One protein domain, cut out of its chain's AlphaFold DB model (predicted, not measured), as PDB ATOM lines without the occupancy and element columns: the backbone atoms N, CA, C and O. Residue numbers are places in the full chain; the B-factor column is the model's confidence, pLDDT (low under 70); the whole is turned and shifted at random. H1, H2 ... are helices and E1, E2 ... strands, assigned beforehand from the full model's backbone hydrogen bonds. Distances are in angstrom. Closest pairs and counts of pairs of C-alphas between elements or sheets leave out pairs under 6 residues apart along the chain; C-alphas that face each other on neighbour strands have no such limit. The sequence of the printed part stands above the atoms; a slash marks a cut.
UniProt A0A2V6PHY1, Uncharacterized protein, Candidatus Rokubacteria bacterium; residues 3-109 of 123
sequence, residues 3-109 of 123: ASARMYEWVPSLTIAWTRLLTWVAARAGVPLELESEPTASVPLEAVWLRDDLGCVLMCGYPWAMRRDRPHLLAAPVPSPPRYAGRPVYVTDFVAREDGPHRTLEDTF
ATOM      1  N   ALA A   3     181.827 187.581 178.601       94.94
ATOM      2  CA  ALA A   3     180.876 188.052 177.617       94.94
ATOM      3  C   ALA A   3     181.366 189.367 177.021       94.94
ATOM      4  O   ALA A   3     181.830 190.242 177.745       94.94
ATOM      5  N   SER A   4     181.254 189.518 175.705       93.00
ATOM      6  CA  SER A   4     181.725 190.727 175.036       93.00
ATOM      7  C   SER A   4     180.911 191.046 173.794       93.00
ATOM      8  O   SER A   4     180.674 190.189 172.938       93.00
ATOM      9  N   ALA A   5     180.524 192.313 173.674       92.50
ATOM     10  CA  ALA A   5     179.875 192.850 172.490       92.50
ATOM     11  C   ALA A   5     180.775 193.812 171.703       92.50
ATOM     12  O   ALA A   5     180.277 194.502 170.816       92.50
ATOM     13  N   ARG A   6     182.094 193.810 171.952       88.75
ATOM     14  CA  ARG A   6     183.071 194.748 171.361       88.75
ATOM     15  C   ARG A   6     182.951 194.929 169.841       88.75
ATOM     16  O   ARG A   6     183.161 196.030 169.348       88.75
ATOM     17  N   MET A   7     182.537 193.898 169.096       88.88
ATOM     18  CA  MET A   7     182.274 193.990 167.648       88.88
ATOM     19  C   MET A   7     181.225 195.061 167.273       88.88
ATOM     20  O   MET A   7     181.298 195.637 166.189       88.88
ATOM     21  N   TYR A   8     180.258 195.345 168.150       89.00
ATOM     22  CA  TYR A   8     179.183 196.322 167.944       89.00
ATOM     23  C   TYR A   8     179.166 197.453 168.994       89.00
ATOM     24  O   TYR A   8     178.188 198.197 169.070       89.00
ATOM     25  N   GLU A   9     180.235 197.624 169.778       87.25
ATOM     26  CA  GLU A   9     180.386 198.681 170.794       87.25
ATOM     27  C   GLU A   9     181.254 199.843 170.279       87.25
ATOM     28  O   GLU A   9     182.359 200.084 170.755       87.25
ATOM     29  N   TRP A  10     180.768 200.578 169.279       84.00
ATOM     30  CA  TRP A  10     181.523 201.684 168.659       84.00
ATOM     31  C   TRP A  10     181.057 203.083 169.095       84.00
ATOM     32  O   TRP A  10     181.690 204.078 168.752       84.00
ATOM     33  N   VAL A  11     179.981 203.174 169.887       87.88
ATOM     34  CA  VAL A  11     179.544 204.403 170.576       87.88
ATOM     35  C   VAL A  11     179.018 204.088 171.983       87.88
ATOM     36  O   VAL A  11     178.462 203.007 172.190       87.88
ATOM     37  N   PRO A  12     179.093 205.039 172.939       89.06
ATOM     38  CA  PRO A  12     178.698 204.802 174.333       89.06
ATOM     39  C   PRO A  12     177.264 204.289 174.526       89.06
ATOM     40  O   PRO A  12     177.005 203.467 175.403       89.06
ATOM     41  N   SER A  13     176.315 204.751 173.706       91.31
ATOM     42  CA  SER A  13     174.918 204.303 173.779       91.31
ATOM     43  C   SER A  13     174.759 202.819 173.438       91.31
ATOM     44  O   SER A  13     173.947 202.137 174.065       91.31
ATOM     45  N   LEU A  14     175.553 202.307 172.493       90.88
ATOM     46  CA  LEU A  14     175.572 200.888 172.148       90.88
ATOM     47  C   LEU A  14     176.222 200.066 173.251       90.88
ATOM     48  O   LEU A  14     175.650 199.052 173.628       90.88
ATOM     49  N   THR A  15     177.334 200.528 173.827       90.31
ATOM     50  CA  THR A  15     177.951 199.875 174.993       90.31
ATOM     51  C   THR A  15     176.929 199.675 176.108       90.31
ATOM     52  O   THR A  15     176.716 198.554 176.552       90.31
ATOM     53  N   ILE A  16     176.186 200.722 176.484       92.25
ATOM     54  CA  ILE A  16     175.135 200.617 177.510       92.25
ATOM     55  C   ILE A  16     174.070 199.576 177.132       92.25
ATOM     56  O   ILE A  16     173.646 198.787 177.981       92.25
ATOM     57  N   ALA A  17     173.608 199.574 175.879       93.81
ATOM     58  CA  ALA A  17     172.590 198.635 175.415       93.81
ATOM     59  C   ALA A  17     173.090 197.181 175.445       93.81
ATOM     60  O   ALA A  17     172.386 196.296 175.939       93.81
ATOM     61  N   TRP A  18     174.316 196.939 174.981       93.56
ATOM     62  CA  TRP A  18     174.920 195.613 174.957       93.56
ATOM     63  C   TRP A  18     175.256 195.094 176.350       93.56
ATOM     64  O   TRP A  18     174.915 193.952 176.657       93.56
ATOM     65  N   THR A  19     175.811 195.931 177.232       93.00
ATOM     66  CA  THR A  19     176.040 195.581 178.641       93.00
ATOM     67  C   THR A  19     174.738 195.127 179.298       93.00
ATOM     68  O   THR A  19     174.703 194.086 179.955       93.00
ATOM     69  N   ARG A  20     173.636 195.862 179.088       95.56
ATOM     70  CA  ARG A  20     172.315 195.488 179.621       95.56
ATOM     71  C   ARG A  20     171.841 194.140 179.081       95.56
ATOM     72  O   ARG A  20     171.394 193.306 179.867       95.56
ATOM     73  N   LEU A  21     171.955 193.916 177.771       94.94
ATOM     74  CA  LEU A  21     171.547 192.656 177.150       94.94
ATOM     75  C   LEU A  21     172.361 191.474 177.688       94.94
ATOM     76  O   LEU A  21     171.778 190.487 178.125       94.94
ATOM     77  N   LEU A  22     173.691 191.574 177.696       94.94
ATOM     78  CA  LEU A  22     174.574 190.499 178.152       94.94
ATOM     79  C   LEU A  22     174.409 190.209 179.648       94.94
ATOM     80  O   LEU A  22     174.412 189.046 180.044       94.94
ATOM     81  N   THR A  23     174.170 191.237 180.469       95.50
ATOM     82  CA  THR A  23     173.842 191.064 181.895       95.50
ATOM     83  C   THR A  23     172.550 190.267 182.065       95.50
ATOM     84  O   THR A  23     172.486 189.332 182.864       95.50
ATOM     85  N   TRP A  24     171.517 190.603 181.286       96.38
ATOM     86  CA  TRP A  24     170.258 189.864 181.296       96.38
ATOM     87  C   TRP A  24     170.438 188.417 180.815       96.38
ATOM     88  O   TRP A  24     169.904 187.506 181.446       96.38
ATOM     89  N   VAL A  25     171.222 188.183 179.755       95.25
ATOM     90  CA  VAL A  25     171.542 186.833 179.255       95.25
ATOM     91  C   VAL A  25     172.245 186.006 180.333       95.25
ATOM     92  O   VAL A  25     171.823 184.881 180.595       95.25
ATOM     93  N   ALA A  26     173.261 186.566 180.997       95.75
ATOM     94  CA  ALA A  26     173.993 185.903 182.076       95.75
ATOM     95  C   ALA A  26     173.054 185.478 183.217       95.75
ATOM     96  O   ALA A  26     173.019 184.309 183.608       95.75
ATOM     97  N   ALA A  27     172.217 186.410 183.687       96.50
ATOM     98  CA  ALA A  27     171.232 186.148 184.733       96.50
ATOM     99  C   ALA A  27     170.208 185.084 184.310       96.50
ATOM    100  O   ALA A  27     169.899 184.172 185.075       96.50
ATOM    101  N   ARG A  28     169.701 185.162 183.073       96.62
ATOM    102  CA  ARG A  28     168.702 184.231 182.534       96.62
ATOM    103  C   ARG A  28     169.248 182.816 182.339       96.62
ATOM    104  O   ARG A  28     168.471 181.864 182.441       96.62
ATOM    105  N   ALA A  29     170.538 182.696 182.033       94.62
ATOM    106  CA  ALA A  29     171.247 181.430 181.879       94.62
ATOM    107  C   ALA A  29     171.717 180.838 183.220       94.62
ATOM    108  O   ALA A  29     172.026 179.652 183.274       94.62
ATOM    109  N   GLY A  30     171.776 181.637 184.293       96.50
ATOM    110  CA  GLY A  30     172.347 181.214 185.577       96.50
ATOM    111  C   GLY A  30     173.865 181.014 185.518       96.50
ATOM    112  O   GLY A  30     174.415 180.238 186.296       96.50
ATOM    113  N   VAL A  31     174.537 181.685 184.580       93.44
ATOM    114  CA  VAL A  31     175.971 181.541 184.322       93.44
ATOM    115  C   VAL A  31     176.678 182.849 184.684       93.44
ATOM    116  O   VAL A  31     176.291 183.897 184.163       93.44
ATOM    117  N   PRO A  32     177.720 182.829 185.534       92.50
ATOM    118  CA  PRO A  32     178.501 184.024 185.819       92.50
ATOM    119  C   PRO A  32     179.343 184.386 184.590       92.50
ATOM    120  O   PRO A  32     180.293 183.679 184.238       92.50
ATOM    121  N   LEU A  33     178.972 185.481 183.930       94.94
ATOM    122  CA  LEU A  33     179.720 186.059 182.819       94.94
ATOM    123  C   LEU A  33     180.370 187.360 183.279       94.94
ATOM    124  O   LEU A  33     179.693 188.236 183.814       94.94
ATOM    125  N   GLU A  34     181.673 187.483 183.059       93.88
ATOM    126  CA  GLU A  34     182.399 188.741 183.218       93.88
ATOM    127  C   GLU A  34     182.236 189.568 181.941       93.88
ATOM    128  O   GLU A  34     182.545 189.089 180.849       93.88
ATOM    129  N   LEU A  35     181.688 190.779 182.054       90.38
ATOM    130  CA  LEU A  35     181.427 191.629 180.895       90.38
ATOM    131  C   LEU A  35     182.681 192.428 180.535       90.38
ATOM    132  O   LEU A  35     183.066 193.345 181.258       90.38
ATOM    133  N   GLU A  36     183.266 192.121 179.382       86.62
ATOM    134  CA  GLU A  36     184.378 192.876 178.810       86.62
ATOM    135  C   GLU A  36     183.848 193.923 177.824       86.62
ATOM    136  O   GLU A  36     183.467 193.593 176.694       86.62
ATOM    137  N   SER A  37     183.846 195.186 178.257       71.94
ATOM    138  CA  SER A  37     183.350 196.334 177.483       71.94
ATOM    139  C   SER A  37     184.408 197.419 177.240       71.94
ATOM    140  O   SER A  37     184.069 198.587 177.054       71.94
ATOM    141  N   GLU A  38     185.702 197.087 177.308       68.56
ATOM    142  CA  GLU A  38     186.749 198.100 177.150       68.56
ATOM    143  C   GLU A  38     186.975 198.519 175.683       68.56
ATOM    144  O   GLU A  38     187.201 197.671 174.806       68.56
ATOM    145  N   PRO A  39     187.040 199.836 175.412       57.75
ATOM    146  CA  PRO A  39     187.483 200.390 174.145       57.75
ATOM    147  C   PRO A  39     189.007 200.571 174.146       57.75
ATOM    148  O   PRO A  39     189.515 201.622 173.763       57.75
ATOM    149  N   THR A  40     189.784 199.583 174.590       54.22
ATOM    150  CA  THR A  40     191.221 199.617 174.313       54.22
ATOM    151  C   THR A  40     191.408 199.187 172.863       54.22
ATOM    152  O   THR A  40     191.458 198.006 172.525       54.22
ATOM    153  N   ALA A  41     191.467 200.182 171.973       57.44
ATOM    154  CA  ALA A  41     191.754 200.023 170.543       57.44
ATOM    155  C   ALA A  41     193.053 199.233 170.263       57.44
ATOM    156  O   ALA A  41     193.307 198.836 169.131       57.44
ATOM    157  N   SER A  42     193.869 198.997 171.291       65.19
ATOM    158  CA  SER A  42     195.091 198.201 171.259       65.19
ATOM    159  C   SER A  42     194.870 196.687 171.216       65.19
ATOM    160  O   SER A  42     195.797 195.984 170.824       65.19
ATOM    161  N   VAL A  43     193.697 196.162 171.601       76.62
ATOM    162  CA  VAL A  43     193.428 194.712 171.572       76.62
ATOM    163  C   VAL A  43     192.518 194.365 170.388       76.62
ATOM    164  O   VAL A  43     191.336 194.728 170.431       76.62
ATOM    165  N   PRO A  44     193.015 193.636 169.369       83.81
ATOM    166  CA  PRO A  44     192.207 193.186 168.233       83.81
ATOM    167  C   PRO A  44     191.019 192.316 168.672       83.81
ATOM    168  O   PRO A  44     191.085 191.634 169.701       83.81
ATOM    169  N   LEU A  45     189.924 192.312 167.903       87.06
ATOM    170  CA  LEU A  45     188.734 191.503 168.223       87.06
ATOM    171  C   LEU A  45     189.055 190.004 168.238       87.06
ATOM    172  O   LEU A  45     188.511 189.247 169.041       87.06
ATOM    173  N   GLU A  46     189.996 189.586 167.402       87.31
ATOM    174  CA  GLU A  46     190.477 188.217 167.295       87.31
ATOM    175  C   GLU A  46     191.068 187.722 168.610       87.31
ATOM    176  O   GLU A  46     190.850 186.571 168.980       87.31
ATOM    177  N   ALA A  47     191.763 188.590 169.351       88.56
ATOM    178  CA  ALA A  47     192.340 188.229 170.639       88.56
ATOM    179  C   ALA A  47     191.253 187.876 171.667       88.56
ATOM    180  O   ALA A  47     191.449 186.963 172.464       88.56
ATOM    181  N   VAL A  48     190.087 188.532 171.611       89.25
ATOM    182  CA  VAL A  48     188.921 188.151 172.428       89.25
ATOM    183  C   VAL A  48     188.413 186.784 171.991       89.25
ATOM    184  O   VAL A  48     188.196 185.908 172.820       89.25
ATOM    185  N   TRP A  49     188.247 186.577 170.685       90.62
ATOM    186  CA  TRP A  49     187.697 185.336 170.144       90.62
ATOM    187  C   TRP A  49     188.614 184.123 170.335       90.62
ATOM    188  O   TRP A  49     188.120 182.999 170.340       90.62
ATOM    189  N   LEU A  50     189.919 184.308 170.508       89.56
ATOM    190  CA  LEU A  50     190.869 183.219 170.752       89.56
ATOM    191  C   LEU A  50     190.918 182.745 172.207       89.56
ATOM    192  O   LEU A  50     191.586 181.755 172.481       89.56
ATOM    193  N   ARG A  51     190.224 183.416 173.130       90.69
ATOM    194  CA  ARG A  51     190.183 182.989 174.527       90.69
ATOM    195  C   ARG A  51     189.491 181.635 174.679       90.69
ATOM    196  O   ARG A  51     188.519 181.340 173.986       90.69
ATOM    197  N   ASP A  52     189.950 180.852 175.648       91.44
ATOM    198  CA  ASP A  52     189.361 179.547 175.971       91.44
ATOM    199  C   ASP A  52     188.126 179.661 176.881       91.44
ATOM    200  O   ASP A  52     187.372 178.706 177.046       91.44
ATOM    201  N   ASP A  53     187.890 180.835 177.473       93.69
ATOM    202  CA  ASP A  53     186.805 181.087 178.419       93.69
ATOM    203  C   ASP A  53     185.647 181.899 177.814       93.69
ATOM    204  O   ASP A  53     184.958 182.634 178.526       93.69
ATOM    205  N   LEU A  54     185.395 181.759 176.509       93.19
ATOM    206  CA  LEU A  54     184.248 182.387 175.849       93.19
ATOM    207  C   LEU A  54     182.921 181.901 176.445       93.19
ATOM    208  O   LEU A  54     182.581 180.725 176.355       93.19
ATOM    209  N   GLY A  55     182.136 182.827 176.996       94.88
ATOM    210  CA  GLY A  55     180.766 182.572 177.438       94.88
ATOM    211  C   GLY A  55     179.720 183.049 176.431       94.88
ATOM    212  O   GLY A  55     178.878 182.271 175.991       94.88
ATOM    213  N   CYS A  56     179.754 184.330 176.051       95.19
ATOM    214  CA  CYS A  56     178.800 184.900 175.092       95.19
ATOM    215  C   CYS A  56     179.415 186.077 174.329       95.19
ATOM    216  O   CYS A  56     179.646 187.139 174.903       95.19
ATOM    217  N   VAL A  57     179.682 185.902 173.035       94.56
ATOM    218  CA  VAL A  57     180.336 186.935 172.220       94.56
ATOM    219  C   VAL A  57     179.640 187.161 170.892       94.56
ATOM    220  O   VAL A  57     179.043 186.251 170.314       94.56
ATOM    221  N   LEU A  58     179.778 188.380 170.382       93.19
ATOM    222  CA  LEU A  58     179.514 188.691 168.984       93.19
ATOM    223  C   LEU A  58     180.765 188.383 168.161       93.19
ATOM    224  O   LEU A  58     181.858 188.855 168.481       93.19
ATOM    225  N   MET A  59     180.601 187.573 167.117       92.81
ATOM    226  CA  MET A  59     181.683 187.112 166.251       92.81
ATOM    227  C   MET A  59     181.272 187.244 164.790       92.81
ATOM    228  O   MET A  59     180.141 186.919 164.425       92.81
ATOM    229  N   CYS A  60     182.200 187.692 163.947       92.56
ATOM    230  CA  CYS A  60     181.965 187.738 162.514       92.56
ATOM    231  C   CYS A  60     181.835 186.313 161.936       92.56
ATOM    232  O   CYS A  60     182.490 185.372 162.391       92.56
ATOM    233  N   GLY A  61     181.002 186.154 160.904       91.69
ATOM    234  CA  GLY A  61     180.733 184.850 160.295       91.69
ATOM    235  C   GLY A  61     181.967 184.191 159.673       91.69
ATOM    236  O   GLY A  61     182.047 182.967 159.661       91.69
ATOM    237  N   TYR A  62     182.941 184.972 159.185       91.56
ATOM    238  CA  TYR A  62     184.173 184.436 158.591       91.56
ATOM    239  C   TYR A  62     185.066 183.748 159.640       91.56
ATOM    240  O   TYR A  62     185.261 182.538 159.517       91.56
ATOM    241  N   PRO A  63     185.502 184.418 160.728       91.81
ATOM    242  CA  PRO A  63     186.204 183.764 161.832       91.81
ATOM    243  C   PRO A  63     185.447 182.564 162.391       91.81
ATOM    244  O   PRO A  63     186.042 181.511 162.597       91.81
ATOM    245  N   TRP A  64     184.130 182.680 162.585       93.19
ATOM    246  CA  TRP A  64     183.319 181.564 163.071       93.19
ATOM    247  C   TRP A  64     183.371 180.350 162.127       93.19
ATOM    248  O   TRP A  64     183.580 179.226 162.582       93.19
ATOM    249  N   ALA A  65     183.235 180.560 160.813       92.12
ATOM    250  CA  ALA A  65     183.246 179.484 159.823       92.12
ATOM    251  C   ALA A  65     184.618 178.798 159.705       92.12
ATOM    252  O   ALA A  65     184.681 177.583 159.490       92.12
ATOM    253  N   MET A  66     185.700 179.562 159.884       91.25
ATOM    254  CA  MET A  66     187.078 179.076 159.775       91.25
ATOM    255  C   MET A  66     187.564 178.306 161.010       91.25
ATOM    256  O   MET A  66     188.560 177.584 160.932       91.25
ATOM    257  N   ARG A  67     186.877 178.411 162.154       90.25
ATOM    258  CA  ARG A  67     187.253 177.668 163.364       90.25
ATOM    259  C   ARG A  67     186.922 176.184 163.249       90.25
ATOM    260  O   ARG A  67     185.865 175.797 162.749       90.25
ATOM    261  N   ARG A  68     187.828 175.360 163.789       90.38
ATOM    262  CA  ARG A  68     187.622 173.914 163.960       90.38
ATOM    263  C   ARG A  68     186.618 173.626 165.074       90.38
ATOM    264  O   ARG A  68     185.688 172.859 164.856       90.38
ATOM    265  N   ASP A  69     186.819 174.247 166.233       89.75
ATOM    266  CA  ASP A  69     185.879 174.203 167.351       89.75
ATOM    267  C   ASP A  69     185.047 175.486 167.339       89.75
ATOM    268  O   ASP A  69     185.521 176.570 167.694       89.75
ATOM    269  N   ARG A  70     183.846 175.387 166.765       90.94
ATOM    270  CA  ARG A  70     182.979 176.542 166.532       90.94
ATOM    271  C   ARG A  70     182.094 176.768 167.753       90.94
ATOM    272  O   ARG A  70     181.369 175.846 168.128       90.94
ATOM    273  N   PRO A  71     182.054 177.993 168.307       91.62
ATOM    274  CA  PRO A  71     181.063 178.338 169.316       91.62
ATOM    275  C   PRO A  71     179.642 178.055 168.819       91.62
ATOM    276  O   PRO A  71     179.336 178.237 167.634       91.62
ATOM    277  N   HIS A  72     178.764 177.640 169.729       93.75
ATOM    278  CA  HIS A  72     177.358 177.424 169.406       93.75
ATOM    279  C   HIS A  72     176.688 178.744 169.002       93.75
ATOM    280  O   HIS A  72     176.845 179.767 169.671       93.75
ATOM    281  N   LEU A  73     175.923 178.725 167.908       93.56
ATOM    282  CA  LEU A  73     175.183 179.898 167.452       93.56
ATOM    283  C   LEU A  73     173.971 180.132 168.357       93.56
ATOM    284  O   LEU A  73     173.052 179.322 168.382       93.56
ATOM    285  N   LEU A  74     173.961 181.255 169.073       93.25
ATOM    286  CA  LEU A  74     172.830 181.653 169.921       93.25
ATOM    287  C   LEU A  74     171.795 182.479 169.152       93.25
ATOM    288  O   LEU A  74     170.593 182.309 169.332       93.25
ATOM    289  N   ALA A  75     172.270 183.393 168.307       93.25
ATOM    290  CA  ALA A  75     171.453 184.286 167.500       93.25
ATOM    291  C   ALA A  75     172.273 184.839 166.326       93.25
ATOM    292  O   ALA A  75     173.504 184.824 166.358       93.25
ATOM    293  N   ALA A  76     171.583 185.369 165.316       93.31
ATOM    294  CA  ALA A  76     172.187 186.104 164.210       93.31
ATOM    295  C   ALA A  76     171.517 187.484 164.077       93.31
ATOM    296  O   ALA A  76     170.285 187.558 164.142       93.31
ATOM    297  N   PRO A  77     172.283 188.574 163.885       91.62
ATOM    298  CA  PRO A  77     171.710 189.885 163.605       91.62
ATOM    299  C   PRO A  77     170.869 189.868 162.325       91.62
ATOM    300  O   PRO A  77     171.255 189.265 161.324       91.62
ATOM    301  N   VAL A  78     169.738 190.574 162.347       94.94
ATOM    302  CA  VAL A  78     168.908 190.819 161.164       94.94
ATOM    303  C   VAL A  78     169.140 192.260 160.710       94.94
ATOM    304  O   VAL A  78     168.759 193.185 161.432       94.94
ATOM    305  N   PRO A  79     169.776 192.488 159.547       93.69
ATOM    306  CA  PRO A  79     169.977 193.834 159.031       93.69
ATOM    307  C   PRO A  79     168.646 194.550 158.761       93.69
ATOM    308  O   PRO A  79     167.727 193.978 158.177       93.69
ATOM    309  N   SER A  80     168.556 195.824 159.148       95.50
ATOM    310  CA  SER A  80     167.348 196.639 158.969       95.50
ATOM    311  C   SER A  80     167.031 197.083 157.528       95.50
ATOM    312  O   SER A  80     165.848 197.305 157.258       95.50
ATOM    313  N   PRO A  81     167.991 197.232 156.583       95.88
ATOM    314  CA  PRO A  81     167.658 197.698 155.238       95.88
ATOM    315  C   PRO A  81     166.692 196.765 154.481       95.88
ATOM    316  O   PRO A  81     166.875 195.545 154.517       95.88
ATOM    317  N   PRO A  82     165.729 197.308 153.701       96.81
ATOM    318  CA  PRO A  82     164.718 196.510 152.999       96.81
ATOM    319  C   PRO A  82     165.279 195.419 152.084       96.81
ATOM    320  O   PRO A  82     164.664 194.363 151.951       96.81
ATOM    321  N   ARG A  83     166.471 195.633 151.500       95.94
ATOM    322  CA  ARG A  83     167.142 194.659 150.617       95.94
ATOM    323  C   ARG A  83     167.362 193.285 151.258       95.94
ATOM    324  O   ARG A  83     167.515 192.303 150.544       95.94
ATOM    325  N   TYR A  84     167.368 193.213 152.588       96.38
ATOM    326  CA  TYR A  84     167.586 191.974 153.330       96.38
ATOM    327  C   TYR A  84     166.293 191.274 153.755       96.38
ATOM    328  O   TYR A  84     166.352 190.167 154.287       96.38
ATOM    329  N   ALA A  85     165.127 191.881 153.508       96.81
ATOM    330  CA  ALA A  85     163.808 191.278 153.713       96.81
ATOM    331  C   ALA A  85     163.611 190.620 155.098       96.81
ATOM    332  O   ALA A  85     162.977 189.571 155.209       96.81
ATOM    333  N   GLY A  86     164.188 191.208 156.156       96.69
ATOM    334  CA  GLY A  86     164.090 190.681 157.523       96.69
ATOM    335  C   GLY A  86     164.818 189.350 157.751       96.69
ATOM    336  O   GLY A  86     164.508 188.637 158.703       96.69
ATOM    337  N   ARG A  87     165.772 188.987 156.887       97.00
ATOM    338  CA  ARG A  87     166.549 187.745 156.984       97.00
ATOM    339  C   ARG A  87     167.947 188.020 157.550       97.00
ATOM    340  O   ARG A  87     168.519 189.064 157.242       97.00
ATOM    341  N   PRO A  88     168.544 187.081 158.308       94.62
ATOM    342  CA  PRO A  88     169.914 187.194 158.816       94.62
ATOM    343  C   PRO A  88     170.932 186.875 157.709       94.62
ATOM    344  O   PRO A  88     171.715 185.932 157.800       94.62
ATOM    345  N   VAL A  89     170.864 187.624 156.613       92.81
ATOM    346  CA  VAL A  89     171.757 187.519 155.457       92.81
ATOM    347  C   VAL A  89     172.257 188.912 155.113       92.81
ATOM    348  O   VAL A  89     171.523 189.889 155.252       92.81
ATOM    349  N   TYR A  90     173.497 189.005 154.646       91.81
ATOM    350  CA  TYR A  90     174.028 190.232 154.072       91.81
ATOM    351  C   TYR A  90     174.898 189.927 152.853       91.81
ATOM    352  O   TYR A  90     175.164 188.766 152.547       91.81
ATOM    353  N   VAL A  91     175.285 190.980 152.136       91.75
ATOM    354  CA  VAL A  91     176.144 190.912 150.950       91.75
ATOM    355  C   VAL A  91     177.350 191.821 151.139       91.75
ATOM    356  O   VAL A  91     177.279 192.792 151.895       91.75
ATOM    357  N   THR A  92     178.437 191.502 150.444       92.00
ATOM    358  CA  THR A  92     179.574 192.407 150.278       92.00
ATOM    359  C   THR A  92     179.275 193.353 149.125       92.00
ATOM    360  O   THR A  92     178.967 192.902 148.023       92.00
ATOM    361  N   ASP A  93     179.365 194.655 149.381       92.44
ATOM    362  CA  ASP A  93     179.279 195.681 148.347       92.44
ATOM    363  C   ASP A  93     180.689 196.198 148.038       92.44
ATOM    364  O   ASP A  93     181.419 196.601 148.945       92.44
ATOM    365  N   PHE A  94     181.059 196.242 146.758       93.38
ATOM    366  CA  PHE A  94     182.230 196.990 146.304       93.38
ATOM    367  C   PHE A  94     181.803 198.428 146.018       93.38
ATOM    368  O   PHE A  94     180.944 198.671 145.172       93.38
ATOM    369  N   VAL A  95     182.390 199.382 146.738       94.00
ATOM    370  CA  VAL A  95     182.031 200.799 146.633       94.00
ATOM    371  C   VAL A  95     183.140 201.554 145.909       94.00
ATOM    372  O   VAL A  95     184.301 201.501 146.309       94.00
ATOM    373  N   ALA A  96     182.774 202.288 144.860       94.56
ATOM    374  CA  ALA A  96     183.668 203.157 144.102       94.56
ATOM    375  C   ALA A  96     183.090 204.576 144.011       94.56
ATOM    376  O   ALA A  96     181.893 204.790 144.215       94.56
ATOM    377  N   ARG A  97     183.942 205.561 143.700       95.19
ATOM    378  CA  ARG A  97     183.490 206.941 143.463       95.19
ATOM    379  C   ARG A  97     182.591 206.989 142.229       95.19
ATOM    380  O   ARG A  97     182.956 206.463 141.180       95.19
ATOM    381  N   GLU A  98     181.458 207.672 142.341       95.44
ATOM    382  CA  GLU A  98     180.495 207.822 141.243       95.44
ATOM    383  C   GLU A  98     181.116 208.515 140.017       95.44
ATOM    384  O   GLU A  98     180.938 208.077 138.882       95.44
ATOM    385  N   ASP A  99     181.934 209.538 140.236       96.00
ATOM    386  CA  ASP A  99     182.712 210.258 139.223       96.00
ATOM    387  C   ASP A  99     184.103 209.634 138.970       96.00
ATOM    388  O   ASP A  99     184.972 210.256 138.363       96.00
ATOM    389  N   GLY A 100     184.338 208.411 139.457       93.56
ATOM    390  CA  GLY A 100     185.576 207.658 139.260       93.56
ATOM    391  C   GLY A 100     185.625 206.859 137.949       93.56
ATOM    392  O   GLY A 100     184.622 206.743 137.241       93.56
ATOM    393  N   PRO A 101     186.795 206.276 137.627       93.94
ATOM    394  CA  PRO A 101     186.994 205.527 136.387       93.94
ATOM    395  C   PRO A 101     186.428 204.098 136.421       93.94
ATOM    396  O   PRO A 101     186.272 203.494 135.367       93.94
ATOM    397  N   HIS A 102     186.124 203.548 137.601       95.81
ATOM    398  CA  HIS A 102     185.686 202.158 137.747       95.81
ATOM    399  C   HIS A 102     184.168 202.034 137.568       95.81
ATOM    400  O   HIS A 102     183.392 202.697 138.263       95.81
ATOM    401  N   ARG A 103     183.738 201.181 136.637       93.94
ATOM    402  CA  ARG A 103     182.326 200.872 136.344       93.94
ATOM    403  C   ARG A 103     182.011 199.391 136.518       93.94
ATOM    404  O   ARG A 103     180.862 199.035 136.764       93.94
ATOM    405  N   THR A 104     183.031 198.557 136.420       94.88
ATOM    406  CA  THR A 104     183.006 197.112 136.608       94.88
ATOM    407  C   THR A 104     184.039 196.715 137.661       94.88
ATOM    408  O   THR A 104     184.887 197.522 138.055       94.88
ATOM    409  N   LEU A 105     183.968 195.475 138.143       94.06
ATOM    410  CA  LEU A 105     184.970 194.962 139.074       94.06
ATOM    411  C   LEU A 105     186.337 194.845 138.382       94.06
ATOM    412  O   LEU A 105     187.362 195.153 138.983       94.06
ATOM    413  N   GLU A 106     186.351 194.461 137.110       96.75
ATOM    414  CA  GLU A 106     187.548 194.285 136.290       96.75
ATOM    415  C   GLU A 106     188.334 195.589 136.128       96.75
ATOM    416  O   GLU A 106     189.565 195.565 136.127       96.75
ATOM    417  N   ASP A 107     187.648 196.738 136.096       96.19
ATOM    418  CA  ASP A 107     188.292 198.058 136.059       96.19
ATOM    419  C   ASP A 107     189.173 198.331 137.290       96.19
ATOM    420  O   ASP A 107     189.958 199.280 137.284       96.19
ATOM    421  N   THR A 108     189.016 197.561 138.371       94.88
ATOM    422  CA  THR A 108     189.793 197.713 139.611       94.88
ATOM    423  C   THR A 108     191.072 196.874 139.628       94.88
ATOM    424  O   THR A 108     191.919 197.065 140.504       94.88
ATOM    425  N   PHE A 109     191.240 195.940 138.688       95.75
ATOM    426  CA  PHE A 109     192.351 194.991 138.716       95.75
ATOM    427  C   PHE A 109     193.704 195.689 138.544       95.75
ATOM    428  O   PHE A 109     193.886 196.551 137.689       95.75
TER     429      PHE A 109
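This is residues 3 to 109 of the 123 residues of an uncharacterized protein of Candidatus Rokubacteria bacterium (UniProt A0A2V6PHY1). This domain has little regular structure: a loop-rich body with the long helix H1 along one side, then a long tail without named elements that makes the length, its residues 97 to 103 sticking out. The 107 printed residues include 33 in named elements, mostly helix, in the order H1, H2, E1, H3. The whole is loose, with a radius of gyration of the C-alphas of 17.6 A, and spans 55 by 29 by 27 A.

Residues 3 to 4 pair, parallel, with residues 56 to 57 of E1, residues 54 to 57, which pairs with no named strand. The closest C-alphas of H1, residues 12 to 29, and E1 are those of Leu 22 and Cys 56, 7.7 A apart. For H2, residues 45 to 49, and E1 they are those of Trp 49 and Val 57, 7.8 A apart. H3, residues 61 to 66, is apart from H1 and only just apart from H2, at 8.2 A between closest C-alphas. In H1, H2 and H3 every O i to N i+4 pair is within hydrogen-bond range.

H1 begins at C-alpha 12 (178.698, 204.802, 174.333) and measures 25.7 A; H2 measures 6.5 A, E1 7.0 A. H3, 8.6 A, ends at C-alpha 66 (187.078, 179.076, 159.775).

The C-alphas farthest apart, of Gly 30 and Pro 101, are 56.8 A apart. The printed part has no cut; the link from H1 to H2 is long. Residues 38 to 42 are under pLDDT 70.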